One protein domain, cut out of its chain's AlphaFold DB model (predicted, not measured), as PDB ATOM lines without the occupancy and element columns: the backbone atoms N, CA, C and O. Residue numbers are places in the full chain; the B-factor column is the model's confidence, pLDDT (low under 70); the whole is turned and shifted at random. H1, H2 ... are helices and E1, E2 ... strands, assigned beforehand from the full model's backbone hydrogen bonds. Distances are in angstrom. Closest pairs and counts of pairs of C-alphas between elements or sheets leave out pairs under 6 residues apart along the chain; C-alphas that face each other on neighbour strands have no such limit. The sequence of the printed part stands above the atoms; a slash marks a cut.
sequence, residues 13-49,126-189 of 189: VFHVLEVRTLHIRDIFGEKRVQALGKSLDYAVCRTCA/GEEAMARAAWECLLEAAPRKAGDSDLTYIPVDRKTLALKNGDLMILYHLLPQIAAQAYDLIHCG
ATOM      1  N   VAL A  13     -36.085  35.428 -28.542       94.56
ATOM      2  CA  VAL A  13     -37.159  34.746 -29.282       94.56
ATOM      3  C   VAL A  13     -36.957  33.240 -29.166       94.56
ATOM      4  O   VAL A  13     -35.845  32.743 -29.340       94.56
ATOM      5  N   PHE A  14     -38.031  32.525 -28.859       95.12
ATOM      6  CA  PHE A  14     -38.061  31.083 -28.696       95.12
ATOM      7  C   PHE A  14     -39.094  30.498 -29.650       95.12
ATOM      8  O   PHE A  14     -40.291  30.736 -29.475       95.12
ATOM      9  N   HIS A  15     -38.621  29.706 -30.608       95.00
ATOM     10  CA  HIS A  15     -39.484  28.811 -31.364       95.00
ATOM     11  C   HIS A  15     -39.779  27.588 -30.496       95.00
ATOM     12  O   HIS A  15     -38.848  26.959 -29.986       95.00
ATOM     13  N   VAL A  16     -41.052  27.278 -30.269       95.06
ATOM     14  CA  VAL A  16     -41.472  26.174 -29.403       95.06
ATOM     15  C   VAL A  16     -42.483  25.282 -30.102       95.06
ATOM     16  O   VAL A  16     -43.409  25.763 -30.751       95.06
ATOM     17  N   LEU A  17     -42.342  23.976 -29.908       95.12
ATOM     18  CA  LEU A  17     -43.348  22.982 -30.246       95.12
ATOM     19  C   LEU A  17     -44.209  22.703 -29.010       95.12
ATOM     20  O   LEU A  17     -43.706  22.296 -27.958       95.12
ATOM     21  N   GLU A  18     -45.516  22.926 -29.129       95.19
ATOM     22  CA  GLU A  18     -46.470  22.580 -28.080       95.19
ATOM     23  C   GLU A  18     -46.720  21.072 -28.014       95.19
ATOM     24  O   GLU A  18     -46.918  20.400 -29.026       95.19
ATOM     25  N   VAL A  19     -46.845  20.557 -26.796       95.44
ATOM     26  CA  VAL A  19     -47.363  19.223 -26.506       95.44
ATOM     27  C   VAL A  19     -48.543  19.361 -25.563       95.44
ATOM     28  O   VAL A  19     -48.436  19.941 -24.482       95.44
ATOM     29  N   ARG A  20     -49.678  18.801 -25.971       95.25
ATOM     30  CA  ARG A  20     -50.907  18.734 -25.184       95.25
ATOM     31  C   ARG A  20     -50.965  17.390 -24.493       95.25
ATOM     32  O   ARG A  20     -50.912  16.364 -25.165       95.25
ATOM     33  N   THR A  21     -51.089  17.396 -23.173       94.06
ATOM     34  CA  THR A  21     -51.265  16.185 -22.369       94.06
ATOM     35  C   THR A  21     -52.626  16.222 -21.694       94.06
ATOM     36  O   THR A  21     -52.887  17.071 -20.849       94.06
ATOM     37  N   LEU A  22     -53.496  15.287 -22.060       93.56
ATOM     38  CA  LEU A  22     -54.765  15.048 -21.394       93.56
ATOM     39  C   LEU A  22     -54.603  13.897 -20.401       93.56
ATOM     40  O   LEU A  22     -54.263  12.773 -20.781       93.56
ATOM     41  N   HIS A  23     -54.873  14.180 -19.133       90.88
ATOM     42  CA  HIS A  23     -54.866  13.194 -18.061       90.88
ATOM     43  C   HIS A  23     -56.280  12.643 -17.863       90.88
ATOM     44  O   HIS A  23     -57.188  13.361 -17.451       90.88
ATOM     45  N   ILE A  24     -56.469  11.361 -18.163       89.44
ATOM     46  CA  ILE A  24     -57.735  10.646 -18.017       89.44
ATOM     47  C   ILE A  24     -57.618   9.746 -16.793       89.44
ATOM     48  O   ILE A  24     -56.827   8.804 -16.769       89.44
ATOM     49  N   ARG A  25     -58.418  10.030 -15.767       86.38
ATOM     50  CA  ARG A  25     -58.526   9.161 -14.594       86.38
ATOM     51  C   ARG A  25     -59.662   8.177 -14.801       86.38
ATOM     52  O   ARG A  25     -60.792   8.583 -15.042       86.38
ATOM     53  N   ASP A  26     -59.335   6.902 -14.686       85.69
ATOM     54  CA  ASP A  26     -60.274   5.792 -14.757       85.69
ATOM     55  C   ASP A  26     -60.149   4.941 -13.482       85.69
ATOM     56  O   ASP A  26     -59.218   5.106 -12.689       85.69
ATOM     57  N   ILE A  27     -61.072   4.003 -13.283       82.81
ATOM     58  CA  ILE A  27     -61.109   3.080 -12.138       82.81
ATOM     59  C   ILE A  27     -59.817   2.239 -12.069       82.81
ATOM     60  O   ILE A  27     -59.379   1.839 -10.994       82.81
ATOM     61  N   PHE A  28     -59.165   2.029 -13.216       80.62
ATOM     62  CA  PHE A  28     -57.909   1.286 -13.355       80.62
ATOM     63  C   PHE A  28     -56.642   2.144 -13.210       80.62
ATOM     64  O   PHE A  28     -55.536   1.635 -13.393       80.62
ATOM     65  N   GLY A  29     -56.781   3.437 -12.904       84.75
ATOM     66  CA  GLY A  29     -55.668   4.361 -12.705       84.75
ATOM     67  C   GLY A  29     -55.644   5.525 -13.692       84.75
ATOM     68  O   GLY A  29     -56.597   5.793 -14.426       84.75
ATOM     69  N   GLU A  30     -54.533   6.256 -13.681       84.31
ATOM     70  CA  GLU A  30     -54.336   7.430 -14.525       84.31
ATOM     71  C   GLU A  30     -53.722   7.034 -15.871       84.31
ATOM     72  O   GLU A  30     -52.609   6.511 -15.946       84.31
ATOM     73  N   LYS A  31     -54.453   7.304 -16.949       87.69
ATOM     74  CA  LYS A  31     -53.973   7.205 -18.326       87.69
ATOM     75  C   LYS A  31     -53.684   8.607 -18.842       87.69
ATOM     76  O   LYS A  31     -54.384   9.561 -18.520       87.69
ATOM     77  N   ARG A  32     -52.666   8.731 -19.685       90.06
ATOM     78  CA  ARG A  32     -52.340   9.986 -20.365       90.06
ATOM     79  C   ARG A  32     -52.492   9.812 -21.863       90.06
ATOM     80  O   ARG A  32     -52.031   8.816 -22.417       90.06
ATOM     81  N   VAL A  33     -53.120  10.787 -22.501       92.25
ATOM     82  CA  VAL A  33     -53.191  10.919 -23.954       92.25
ATOM     83  C   VAL A  33     -52.418  12.172 -24.315       92.25
ATOM     84  O   VAL A  33     -52.597  13.212 -23.690       92.25
ATOM     85  N   GLN A  34     -51.529  12.067 -25.293       94.94
ATOM     86  CA  GLN A  34     -50.726  13.195 -25.740       94.94
ATOM     87  C   GLN A  34     -50.940  13.445 -27.222       94.94
ATOM     88  O   GLN A  34     -51.150  12.509 -27.990       94.94
ATOM     89  N   ALA A  35     -50.873  14.712 -27.602       94.06
ATOM     90  CA  ALA A  35     -50.915  15.150 -28.982       94.06
ATOM     91  C   ALA A  35     -49.959  16.326 -29.170       94.06
ATOM     92  O   ALA A  35     -49.763  17.134 -28.256       94.06
ATOM     93  N   LEU A  36     -49.386  16.437 -30.363       93.12
ATOM     94  CA  LEU A  36     -48.633  17.627 -30.735       93.12
ATOM     95  C   LEU A  36     -49.600  18.776 -31.014       93.12
ATOM     96  O   LEU A  36     -50.655  18.603 -31.624       93.12
ATOM     97  N   GLY A  37     -49.258  19.939 -30.475       88.38
ATOM     98  CA  GLY A  37     -49.956  21.191 -30.703       88.38
ATOM     99  C   GLY A  37     -49.353  21.948 -31.881       88.38
ATOM    100  O   GLY A  37     -48.918  21.358 -32.868       88.38
ATOM    101  N   LYS A  38     -49.363  23.277 -31.788       90.00
ATOM    102  CA  LYS A  38     -48.802  24.151 -32.823       90.00
ATOM    103  C   LYS A  38     -47.338  24.463 -32.523       90.00
ATOM    104  O   LYS A  38     -46.942  24.519 -31.360       90.00
ATOM    105  N   SER A  39     -46.569  24.732 -33.573       91.38
ATOM    106  CA  SER A  39     -45.306  25.450 -33.432       91.38
ATOM    107  C   SER A  39     -45.603  26.940 -33.294       91.38
ATOM    108  O   SER A  39     -46.352  27.502 -34.098       91.38
ATOM    109  N   LEU A  40     -45.070  27.565 -32.252       93.50
ATOM    110  CA  LEU A  40     -45.315  28.962 -31.914       93.50
ATOM    111  C   LEU A  40     -44.002  29.674 -31.629       93.50
ATOM    112  O   LEU A  40     -43.059  29.082 -31.111       93.50
ATOM    113  N   ASP A  41     -43.992  30.972 -31.900       94.69
ATOM    114  CA  ASP A  41     -42.911  31.849 -31.484       94.69
ATOM    115  C   ASP A  41     -43.354  32.679 -30.289       94.69
ATOM    116  O   ASP A  41     -44.343  33.417 -30.340       94.69
ATOM    117  N   TYR A  42     -42.587  32.585 -29.213       95.44
ATOM    118  CA  TYR A  42     -42.725  33.457 -28.060       95.44
ATOM    119  C   TYR A  42     -41.480  34.300 -27.901       95.44
ATOM    120  O   TYR A  42     -40.370  33.866 -28.199       95.44
ATOM    121  N   ALA A  43     -41.650  35.502 -27.360       95.75
ATOM    122  CA  ALA A  43     -40.525  36.380 -27.118       95.75
ATOM    123  C   ALA A  43     -40.560  36.995 -25.720       95.75
ATOM    124  O   ALA A  43     -41.619  37.222 -25.132       95.75
ATOM    125  N   VAL A  44     -39.377  37.257 -25.172       96.75
ATOM    126  CA  VAL A  44     -39.167  37.852 -23.852       96.75
ATOM    127  C   VAL A  44     -38.138  38.974 -23.970       96.75
ATOM    128  O   VAL A  44     -37.108  38.846 -24.631       96.75
ATOM    129  N   CYS A  45     -38.409  40.112 -23.333       96.19
ATOM    130  CA  CYS A  45     -37.462  41.222 -23.291       96.19
ATOM    131  C   CYS A  45     -36.389  41.013 -22.216       96.19
ATOM    132  O   CYS A  45     -36.602  40.358 -21.187       96.19
ATOM    133  N   ARG A  46     -35.235  41.647 -22.414       94.94
ATOM    134  CA  ARG A  46     -34.098  41.561 -21.498       94.94
ATOM    135  C   ARG A  46     -34.379  42.076 -20.097       94.94
ATOM    136  O   ARG A  46     -33.821  41.545 -19.144       94.94
ATOM    137  N   THR A  47     -35.273  43.050 -19.934       95.69
ATOM    138  CA  THR A  47     -35.643  43.548 -18.601       95.69
ATOM    139  C   THR A  47     -36.406  42.499 -17.794       95.69
ATOM    140  O   THR A  47     -36.101  42.304 -16.619       95.69
ATOM    141  N   CYS A  48     -37.340  41.765 -18.412       95.19
ATOM    142  CA  CYS A  48     -38.030  40.650 -17.758       95.19
ATOM    143  C   CYS A  48     -37.070  39.496 -17.450       95.19
ATOM    144  O   CYS A  48     -37.098  38.963 -16.341       95.19
ATOM    145  N   ALA A  49     -36.174  39.161 -18.383       94.69
ATOM    146  CA  ALA A  49     -35.150  38.141 -18.168       94.69
ATOM    147  C   ALA A  49     -34.182  38.513 -17.028       94.69
ATOM    148  O   ALA A  49     -33.920  37.696 -16.147       94.69
ATOM    149  N   GLY A 126     -22.878  34.910 -18.454       83.12
ATOM    150  CA  GLY A 126     -23.507  36.065 -19.119       83.12
ATOM    151  C   GLY A 126     -24.814  35.801 -19.879       83.12
ATOM    152  O   GLY A 126     -25.883  35.695 -19.275       83.12
ATOM    153  N   GLU A 127     -24.712  35.722 -21.209       87.50
ATOM    154  CA  GLU A 127     -25.858  35.562 -22.115       87.50
ATOM    155  C   GLU A 127     -26.581  34.217 -21.972       87.50
ATOM    156  O   GLU A 127     -27.802  34.172 -22.097       87.50
ATOM    157  N   GLU A 128     -25.896  33.123 -21.626       88.56
ATOM    158  CA  GLU A 128     -26.566  31.835 -21.394       88.56
ATOM    159  C   GLU A 128     -27.457  31.880 -20.149       88.56
ATOM    160  O   GLU A 128     -28.570  31.347 -20.151       88.56
ATOM    161  N   ALA A 129     -26.998  32.555 -19.090       90.94
ATOM    162  CA  ALA A 129     -27.796  32.765 -17.884       90.94
ATOM    163  C   ALA A 129     -29.035  33.622 -18.182       90.94
ATOM    164  O   ALA A 129     -30.125  33.340 -17.677       90.94
ATOM    165  N   MET A 130     -28.879  34.643 -19.027       93.06
ATOM    166  CA  MET A 130     -29.970  35.514 -19.462       93.06
ATOM    167  C   MET A 130     -30.974  34.784 -20.353       93.06
ATOM    168  O   MET A 130     -32.170  34.842 -20.073       93.06
ATOM    169  N   ALA A 131     -30.514  34.030 -21.352       92.06
ATOM    170  CA  ALA A 131     -31.368  33.218 -22.212       92.06
ATOM    171  C   ALA A 131     -32.133  32.158 -21.403       92.06
ATOM    172  O   ALA A 131     -33.332  31.960 -21.603       92.06
ATOM    173  N   ARG A 132     -31.487  31.525 -20.414       92.44
ATOM    174  CA  ARG A 132     -32.159  30.571 -19.520       92.44
ATOM    175  C   ARG A 132     -33.187  31.247 -18.612       92.44
ATOM    176  O   ARG A 132     -34.255  30.682 -18.385       92.44
ATOM    177  N   ALA A 133     -32.901  32.447 -18.113       93.69
ATOM    178  CA  ALA A 133     -33.859  33.226 -17.332       93.69
ATOM    179  C   ALA A 133     -35.042  33.711 -18.189       93.69
ATOM    180  O   ALA A 133     -36.180  33.701 -17.720       93.69
ATOM    181  N   ALA A 134     -34.793  34.086 -19.445       95.00
ATOM    182  CA  ALA A 134     -35.824  34.422 -20.418       95.00
ATOM    183  C   ALA A 134     -36.724  33.211 -20.709       95.00
ATOM    184  O   ALA A 134     -37.946  33.346 -20.675       95.00
ATOM    185  N   TRP A 135     -36.141  32.021 -20.876       95.12
ATOM    186  CA  TRP A 135     -36.888  30.770 -21.028       95.12
ATOM    187  C   TRP A 135     -37.777  30.467 -19.815       95.12
ATOM    188  O   TRP A 135     -38.951  30.141 -19.967       95.12
ATOM    189  N   GLU A 136     -37.272  30.634 -18.589       94.00
ATOM    190  CA  GLU A 136     -38.118  30.486 -17.397       94.00
ATOM    191  C   GLU A 136     -39.251  31.518 -17.337       94.00
ATOM    192  O   GLU A 136     -40.344  31.197 -16.874       94.00
ATOM    193  N   CYS A 137     -38.998  32.751 -17.780       94.62
ATOM    194  CA  CYS A 137     -40.025  33.786 -17.842       94.62
ATOM    195  C   CYS A 137     -41.126  33.414 -18.843       94.62
ATOM    196  O   CYS A 137     -42.302  33.630 -18.557       94.62
ATOM    197  N   LEU A 138     -40.751  32.827 -19.984       94.62
ATOM    198  CA  LEU A 138     -41.689  32.285 -20.960       94.62
ATOM    199  C   LEU A 138     -42.536  31.184 -20.327       94.62
ATOM    200  O   LEU A 138     -43.753  31.289 -20.359       94.62
ATOM    201  N   LEU A 139     -41.930  30.181 -19.688       93.62
ATOM    202  CA  LEU A 139     -42.677  29.079 -19.067       93.62
ATOM    203  C   LEU A 139     -43.617  29.539 -17.938       93.62
ATOM    204  O   LEU A 139     -44.619  28.883 -17.650       93.62
ATOM    205  N   GLU A 140     -43.302  30.648 -17.267       91.94
ATOM    206  CA  GLU A 140     -44.189  31.225 -16.256       91.94
ATOM    207  C   GLU A 140     -45.368  31.999 -16.859       91.94
ATOM    208  O   GLU A 140     -46.453  31.932 -16.279       91.94
ATOM    209  N   ALA A 141     -45.169  32.691 -17.986       92.75
ATOM    210  CA  ALA A 141     -46.173  33.546 -18.623       92.75
ATOM    211  C   ALA A 141     -47.011  32.836 -19.705       92.75
ATOM    212  O   ALA A 141     -48.146  33.233 -19.956       92.75
ATOM    213  N   ALA A 142     -46.467  31.803 -20.348       93.56
ATOM    214  CA  ALA A 142     -47.144  31.068 -21.407       93.56
ATOM    215  C   ALA A 142     -48.367  30.304 -20.871       93.56
ATOM    216  O   ALA A 142     -48.374  29.868 -19.711       93.56
ATOM    217  N   PRO A 143     -49.411  30.112 -21.702       93.12
ATOM    218  CA  PRO A 143     -50.585  29.342 -21.316       93.12
ATOM    219  C   PRO A 143     -50.198  27.956 -20.796       93.12
ATOM    220  O   PRO A 143     -49.437  27.233 -21.428       93.12
ATOM    221  N   ARG A 144     -50.725  27.555 -19.639       92.88
ATOM    222  CA  ARG A 144     -50.443  26.220 -19.077       92.88
ATOM    223  C   ARG A 144     -51.466  25.168 -19.474       92.88
ATOM    224  O   ARG A 144     -51.208  23.986 -19.290       92.88
ATOM    225  N   LYS A 145     -52.624  25.597 -19.977       92.00
ATOM    226  CA  LYS A 145     -53.737  24.724 -20.342       92.00
ATOM    227  C   LYS A 145     -54.394  25.178 -21.635       92.00
ATOM    228  O   LYS A 145     -54.516  26.376 -21.880       92.00
ATOM    229  N   ALA A 146     -54.868  24.208 -22.405       89.44
ATOM    230  CA  ALA A 146     -55.783  24.391 -23.521       89.44
ATOM    231  C   ALA A 146     -56.989  23.469 -23.304       89.44
ATOM    232  O   ALA A 146     -56.904  22.260 -23.534       89.44
ATOM    233  N   GLY A 147     -58.100  24.034 -22.819       89.38
ATOM    234  CA  GLY A 147     -59.220  23.239 -22.309       89.38
ATOM    235  C   GLY A 147     -58.773  22.373 -21.127       89.38
ATOM    236  O   GLY A 147     -58.139  22.877 -20.200       89.38
ATOM    237  N   ASP A 148     -59.043  21.070 -21.205       89.62
ATOM    238  CA  ASP A 148     -58.656  20.091 -20.177       89.62
ATOM    239  C   ASP A 148     -57.220  19.565 -20.327       89.62
ATOM    240  O   ASP A 148     -56.731  18.837 -19.465       89.62
ATOM    241  N   SER A 149     -56.534  19.918 -21.418       91.25
ATOM    242  CA  SER A 149     -55.166  19.461 -21.677       91.25
ATOM    243  C   SER A 149     -54.135  20.405 -21.070       91.25
ATOM    244  O   SER A 149     -54.192  21.619 -21.283       91.25
ATOM    245  N   ASP A 150     -53.146  19.838 -20.388       93.44
ATOM    246  CA  ASP A 150     -51.962  20.553 -19.930       93.44
ATOM    247  C   ASP A 150     -51.003  20.794 -21.106       93.44
ATOM    248  O   ASP A 150     -50.814  19.929 -21.967       93.44
ATOM    249  N   LEU A 151     -50.403  21.983 -21.152       94.12
ATOM    250  CA  LEU A 151     -49.473  22.400 -22.200       94.12
ATOM    251  C   LEU A 151     -48.031  22.296 -21.715       94.12
ATOM    252  O   LEU A 151     -47.659  22.831 -20.671       94.12
ATOM    253  N   THR A 152     -47.210  21.628 -22.516       93.94
ATOM    254  CA  THR A 152     -45.754  21.577 -22.374       93.94
ATOM    255  C   THR A 152     -45.117  22.163 -23.627       93.94
ATOM    256  O   THR A 152     -45.613  21.945 -24.728       93.94
ATOM    257  N   TYR A 153     -44.020  22.900 -23.467       94.81
ATOM    258  CA  TYR A 153     -43.325  23.563 -24.569       94.81
ATOM    259  C   TYR A 153     -41.931  22.965 -24.739       94.81
ATOM    260  O   TYR A 153     -41.127  22.989 -23.803       94.81
ATOM    261  N   ILE A 154     -41.647  22.449 -25.932       94.75
ATOM    262  CA  ILE A 154     -40.326  21.961 -26.327       94.75
ATOM    263  C   ILE A 154     -39.667  23.072 -27.151       94.75
ATOM    264  O   ILE A 154     -40.184  23.389 -28.221       94.75
ATOM    265  N   PRO A 155     -38.576  23.707 -26.689       93.94
ATOM    266  CA  PRO A 155     -37.853  24.669 -27.512       93.94
ATOM    267  C   PRO A 155     -37.288  23.962 -28.746       93.94
ATOM    268  O   PRO A 155     -36.862  22.819 -28.655       93.94
ATOM    269  N   VAL A 156     -37.274  24.634 -29.890       92.75
ATOM    270  CA  VAL A 156     -36.630  24.153 -31.117       92.75
ATOM    271  C   VAL A 156     -35.306  24.895 -31.253       92.75
ATOM    272  O   VAL A 156     -35.183  25.900 -31.951       92.75
ATOM    273  N   ASP A 157     -34.315  24.444 -30.491       90.38
ATOM    274  CA  ASP A 157     -32.956  24.981 -30.486       90.38
ATOM    275  C   ASP A 157     -31.898  23.903 -30.790       90.38
ATOM    276  O   ASP A 157     -32.194  22.710 -30.915       90.38
ATOM    277  N   ARG A 158     -30.627  24.323 -30.882       88.25
ATOM    278  CA  ARG A 158     -29.486  23.426 -31.143       88.25
ATOM    279  C   ARG A 158     -29.356  22.279 -30.136       88.25
ATOM    280  O   ARG A 158     -28.818  21.239 -30.496       88.25
ATOM    281  N   LYS A 159     -29.790  22.457 -28.884       89.38
ATOM    282  CA  LYS A 159     -29.716  21.406 -27.862       89.38
ATOM    283  C   LYS A 159     -30.762  20.344 -28.147       89.38
ATOM    284  O   LYS A 159     -30.422  19.171 -28.160       89.38
ATOM    285  N   THR A 160     -31.996  20.745 -28.431       88.56
ATOM    286  CA  THR A 160     -33.079  19.826 -28.825       88.56
ATOM    287  C   THR A 160     -32.842  19.140 -30.166       88.56
ATOM    288  O   THR A 160     -33.188  17.974 -30.291       88.56
ATOM    289  N   LEU A 161     -32.177  19.804 -31.116       89.88
ATOM    290  CA  LEU A 161     -31.734  19.208 -32.387       89.88
ATOM    291  C   LEU A 161     -30.625  18.152 -32.227       89.88
ATOM    292  O   LEU A 161     -30.324  17.418 -33.162       89.88
ATOM    293  N   ALA A 162     -29.965  18.099 -31.069       91.62
ATOM    294  CA  ALA A 162     -28.971  17.072 -30.766       91.62
ATOM    295  C   ALA A 162     -29.575  15.865 -30.022       91.62
ATOM    296  O   ALA A 162     -28.874  14.878 -29.795       91.62
ATOM    297  N   LEU A 163     -30.847  15.943 -29.612       92.31
ATOM    298  CA  LEU A 163     -31.525  14.903 -28.840       92.31
ATOM    299  C   LEU A 163     -32.101  13.824 -29.748       92.31
ATOM    300  O   LEU A 163     -32.665  14.113 -30.799       92.31
ATOM    301  N   LYS A 164     -32.057  12.571 -29.296       91.94
ATOM    302  CA  LYS A 164     -32.788  11.475 -29.939       91.94
ATOM    303  C   LYS A 164     -34.233  11.436 -29.446       91.94
ATOM    304  O   LYS A 164     -34.568  11.969 -28.389       91.94
ATOM    305  N   ASN A 165     -35.090  10.721 -30.172       89.31
ATOM    306  CA  ASN A 165     -36.475  10.465 -29.762       89.31
ATOM    307  C   ASN A 165     -36.590   9.931 -28.313       89.31
ATOM    308  O   ASN A 165     -37.438  10.396 -27.555       89.31
ATOM    309  N   GLY A 166     -35.701   9.024 -27.894       91.50
ATOM    310  CA  GLY A 166     -35.648   8.507 -26.524       91.50
ATOM    311  C   GLY A 166     -35.334   9.579 -25.475       91.50
ATOM    312  O   GLY A 166     -35.924   9.570 -24.395       91.50
ATOM    313  N   ASP A 167     -34.481  10.551 -25.797       93.56
ATOM    314  CA  ASP A 167     -34.178  11.659 -24.887       93.56
ATOM    315  C   ASP A 167     -35.386  12.590 -24.736       93.56
ATOM    316  O   ASP A 167     -35.692  13.033 -23.629       93.56
ATOM    317  N   LEU A 168     -36.129  12.833 -25.825       91.88
ATOM    318  CA  LEU A 168     -37.372  13.614 -25.791       91.88
ATOM    319  C   LEU A 168     -38.438  12.945 -24.909       91.88
ATOM    320  O   LEU A 168     -39.129  13.633 -24.155       91.88
ATOM    321  N   MET A 169     -38.536  11.610 -24.937       93.75
ATOM    322  CA  MET A 169     -39.420  10.858 -24.035       93.75
ATOM    323  C   MET A 169     -39.079  11.091 -22.566       93.75
ATOM    324  O   MET A 169     -39.980  11.241 -21.745       93.75
ATOM    325  N   ILE A 170     -37.791  11.115 -22.225       93.44
ATOM    326  CA  ILE A 170     -37.340  11.240 -20.837       93.44
ATOM    327  C   ILE A 170     -37.467  12.688 -20.362       93.44
ATOM    328  O   ILE A 170     -38.057  12.937 -19.313       93.44
ATOM    329  N   LEU A 171     -36.941  13.641 -21.134       92.69
ATOM    330  CA  LEU A 171     -36.837  15.046 -20.735       92.69
ATOM    331  C   LEU A 171     -38.187  15.766 -20.712       92.69
ATOM    332  O   LEU A 171     -38.402  16.620 -19.855       92.69
ATOM    333  N   TYR A 172     -39.089  15.414 -21.628       91.94
ATOM    334  CA  TYR A 172     -40.411  16.037 -21.748       91.94
ATOM    335  C   TYR A 172     -41.551  15.075 -21.396       91.94
ATOM    336  O   TYR A 172     -42.718  15.380 -21.632       91.94
ATOM    337  N   HIS A 173     -41.227  13.911 -20.825       92.81
ATOM    338  CA  HIS A 173     -42.195  12.889 -20.422       92.81
ATOM    339  C   HIS A 173     -43.154  12.470 -21.548       92.81
ATOM    340  O   HIS A 173     -44.329  12.190 -21.290       92.81
ATOM    341  N   LEU A 174     -42.671  12.414 -22.789       94.19
ATOM    342  CA  LEU A 174     -43.496  12.086 -23.952       94.19
ATOM    343  C   LEU A 174     -43.795  10.585 -24.040       94.19
ATOM    344  O   LEU A 174     -42.980   9.734 -23.678       94.19
ATOM    345  N   LEU A 175     -44.969  10.254 -24.571       94.31
ATOM    346  CA  LEU A 175     -45.300   8.915 -25.036       94.31
ATOM    347  C   LEU A 175     -44.449   8.568 -26.270       94.31
ATOM    348  O   LEU A 175     -44.178   9.459 -27.076       94.31
ATOM    349  N   PRO A 176     -44.084   7.287 -26.473       93.56
ATOM    350  CA  PRO A 176     -43.177   6.885 -27.552       93.56
ATOM    351  C   PRO A 176     -43.588   7.394 -28.941       93.56
ATOM    352  O   PRO A 176     -42.763   7.920 -29.680       93.56
ATOM    353  N   GLN A 177     -44.879   7.294 -29.273       93.50
ATOM    354  CA  GLN A 177     -45.408   7.739 -30.568       93.50
ATOM    355  C   GLN A 177     -45.302   9.259 -30.747       93.50
ATOM    356  O   GLN A 177     -44.937   9.732 -31.818       93.50
ATOM    357  N   ILE A 178     -45.569  10.023 -29.686       95.19
ATOM    358  CA  ILE A 178     -45.502  11.489 -29.716       95.19
ATOM    359  C   ILE A 178     -44.056  11.971 -29.745       95.19
ATOM    360  O   ILE A 178     -43.758  12.947 -30.420       95.19
ATOM    361  N   ALA A 179     -43.140  11.265 -29.082       93.94
ATOM    362  CA  ALA A 179     -41.718  11.567 -29.160       93.94
ATOM    363  C   ALA A 179     -41.150  11.366 -30.570       93.94
ATOM    364  O   ALA A 179     -40.335  12.173 -31.002       93.94
ATOM    365  N   ALA A 180     -41.590  10.327 -31.289       93.31
ATOM    366  CA  ALA A 180     -41.210  10.120 -32.687       93.31
ATOM    367  C   ALA A 180     -41.732  11.255 -33.582       93.31
ATOM    368  O   ALA A 180     -40.952  11.880 -34.287       93.31
ATOM    369  N   GLN A 181     -43.015  11.608 -33.461       93.19
ATOM    370  CA  GLN A 181     -43.585  12.724 -34.223       93.19
ATOM    371  C   GLN A 181     -42.914  14.068 -33.888       93.19
ATOM    372  O   GLN A 181     -42.657  14.872 -34.780       93.19
ATOM    373  N   ALA A 182     -42.609  14.321 -32.609       93.19
ATOM    374  CA  ALA A 182     -41.908  15.530 -32.182       93.19
ATOM    375  C   ALA A 182     -40.491  15.570 -32.757       93.19
ATOM    376  O   ALA A 182     -40.041  16.620 -33.205       93.19
ATOM    377  N   TYR A 183     -39.800  14.428 -32.755       93.25
ATOM    378  CA  TYR A 183     -38.475  14.294 -33.343       93.25
ATOM    379  C   TYR A 183     -38.498  14.654 -34.831       93.25
ATOM    380  O   TYR A 183     -37.701  15.494 -35.244       93.25
ATOM    381  N   ASP A 184     -39.447  14.103 -35.592       91.94
ATOM    382  CA  ASP A 184     -39.585  14.368 -37.027       91.94
ATOM    383  C   ASP A 184     -39.863  15.852 -37.303       91.94
ATOM    384  O   ASP A 184     -39.210  16.451 -38.152       91.94
ATOM    385  N   LEU A 185     -40.764  16.489 -36.545       90.38
ATOM    386  CA  LEU A 185     -41.045  17.922 -36.711       90.38
ATOM    387  C   LEU A 185     -39.863  18.822 -36.334       90.38
ATOM    388  O   LEU A 185     -39.702  19.883 -36.924       90.38
ATOM    389  N   ILE A 186     -39.056  18.426 -35.347       89.69
ATOM    390  CA  ILE A 186     -37.897  19.210 -34.899       89.69
ATOM    391  C   ILE A 186     -36.715  19.061 -35.868       89.69
ATOM    392  O   ILE A 186     -35.978  20.023 -36.051       89.69
ATOM    393  N   HIS A 187     -36.508  17.880 -36.463       84.94
ATOM    394  CA  HIS A 187     -35.311  17.572 -37.263       84.94
ATOM    395  C   HIS A 187     -35.532  17.611 -38.779       84.94
ATOM    396  O   HIS A 187     -34.559  17.742 -39.521       84.94
ATOM    397  N   CYS A 188     -36.770  17.445 -39.246       72.88
ATOM    398  CA  CYS A 188     -37.105  17.370 -40.670       72.88
ATOM    399  C   CYS A 188     -38.006  18.515 -41.158       72.88
ATOM    400  O   CYS A 188     -38.320  18.543 -42.349       72.88
ATOM    401  N   GLY A 189     -38.431  19.418 -40.266       59.88
ATOM    402  CA  GLY A 189     -39.112  20.674 -40.607       59.88
ATOM    403  C   GLY A 189     -38.127  21.790 -40.923       59.88
ATOM    404  O   GLY A 189     -38.437  22.579 -41.842       59.88
TER     405      GLY A 189
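This is residues 13 to 49 and 126 to 189 of the 189 residues of an uncharacterized protein of Caproiciproducens sp. NJN-50 (UniProt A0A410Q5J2). What shape do these atoms make? A long, strongly twisted hairpin of two strands, E1 and E2, makes the longest axis, with the shorter E3 beside E1; H2 packs with its residues 131 to 141 on one face of this sheet, near the end of E2 at Val 44, and H4 packs with its residues 177 to 186 on the other face, three layers with helices on both faces. H1 packs on H2, H3 packs on H4, and the hairpin's tip, residues 25 to 30, sticks out free. What is it built of? The printed part has 101 residues, with four named helices and three named strands in the order E1 E2 H1 H2 E3 H3 H4; the class is mixed, helices and strands, and the sheet's order is E2 - E1 - E3, all antiparallel. How large is it? It is compact, with a radius of gyration of the C-alphas of 14.7 A, yet elongated, spanning 49 by 28 by 20 A.

Where does the printed part begin? E1, residues 13 to 26, starts with C-alpha 13 at (-37.159, 34.746, -29.282) and is 39.8 A long. E2, residues 29 to 44, is 39.0 A long and bends by 80 degrees at residue 41. What follows? H1 is residues 46 to 49; H2, residues 126 to 141, is 22.8 A long; E3, residues 149 to 155, is 19.0 A long. H3 is residues 165 to 171, and H4, residues 176 to 188, is 17.9 A long and ends with C-alpha 188 at (-37.105, 17.370, -40.670).

How are the strands paired? E1 and E2 form an antiparallel hairpin at 163 degrees, with N 22 and O 33 2.8 A apart, within hydrogen-bond range. E3 is antiparallel to E1 at 149 degrees, with N 19 and O 152 2.8 A apart, also within range. Which helices are on the sheet? H2 is on it at a height of 9.0 A, and the closest C-alphas of E2 and H2 are those of Val 44 and Ala 134, 5.9 A apart. H4 is on the opposite face at a height of 9.7 A and runs along the strands, at 12 degrees to E1 on the local plane; its closest C-alphas with E2 are those of Ala 35 and Ile 178, 6.6 A apart. How do the helices meet? H1 and H2 touch, closest at the C-alphas of Ala 49 and Ala 134, 4.4 A, with residues 130 to 137 of H2 alone. H3 and H4 touch, closest at the C-alphas of Asn 165 and Ala 179, 5.4 A, and are only just about perpendicular at 70.4 degrees. What do the helix backbones show? In H2, H3 and H4 every O i to N i+4 pair is within hydrogen-bond range; H1 is too short for such a pair.

How far does it reach? The two C-alphas farthest apart are those of Ile 27 and Gly 126, 50.5 A. Where is the cut? Residues 50 to 125 are not printed, and C-alphas 49 and 126 are 11.9 A apart across it; of the links that are printed whole, none is long. Where is confidence low? The mean pLDDT of the printed part is 91.6, and residue 189 is the one printed residue under 70.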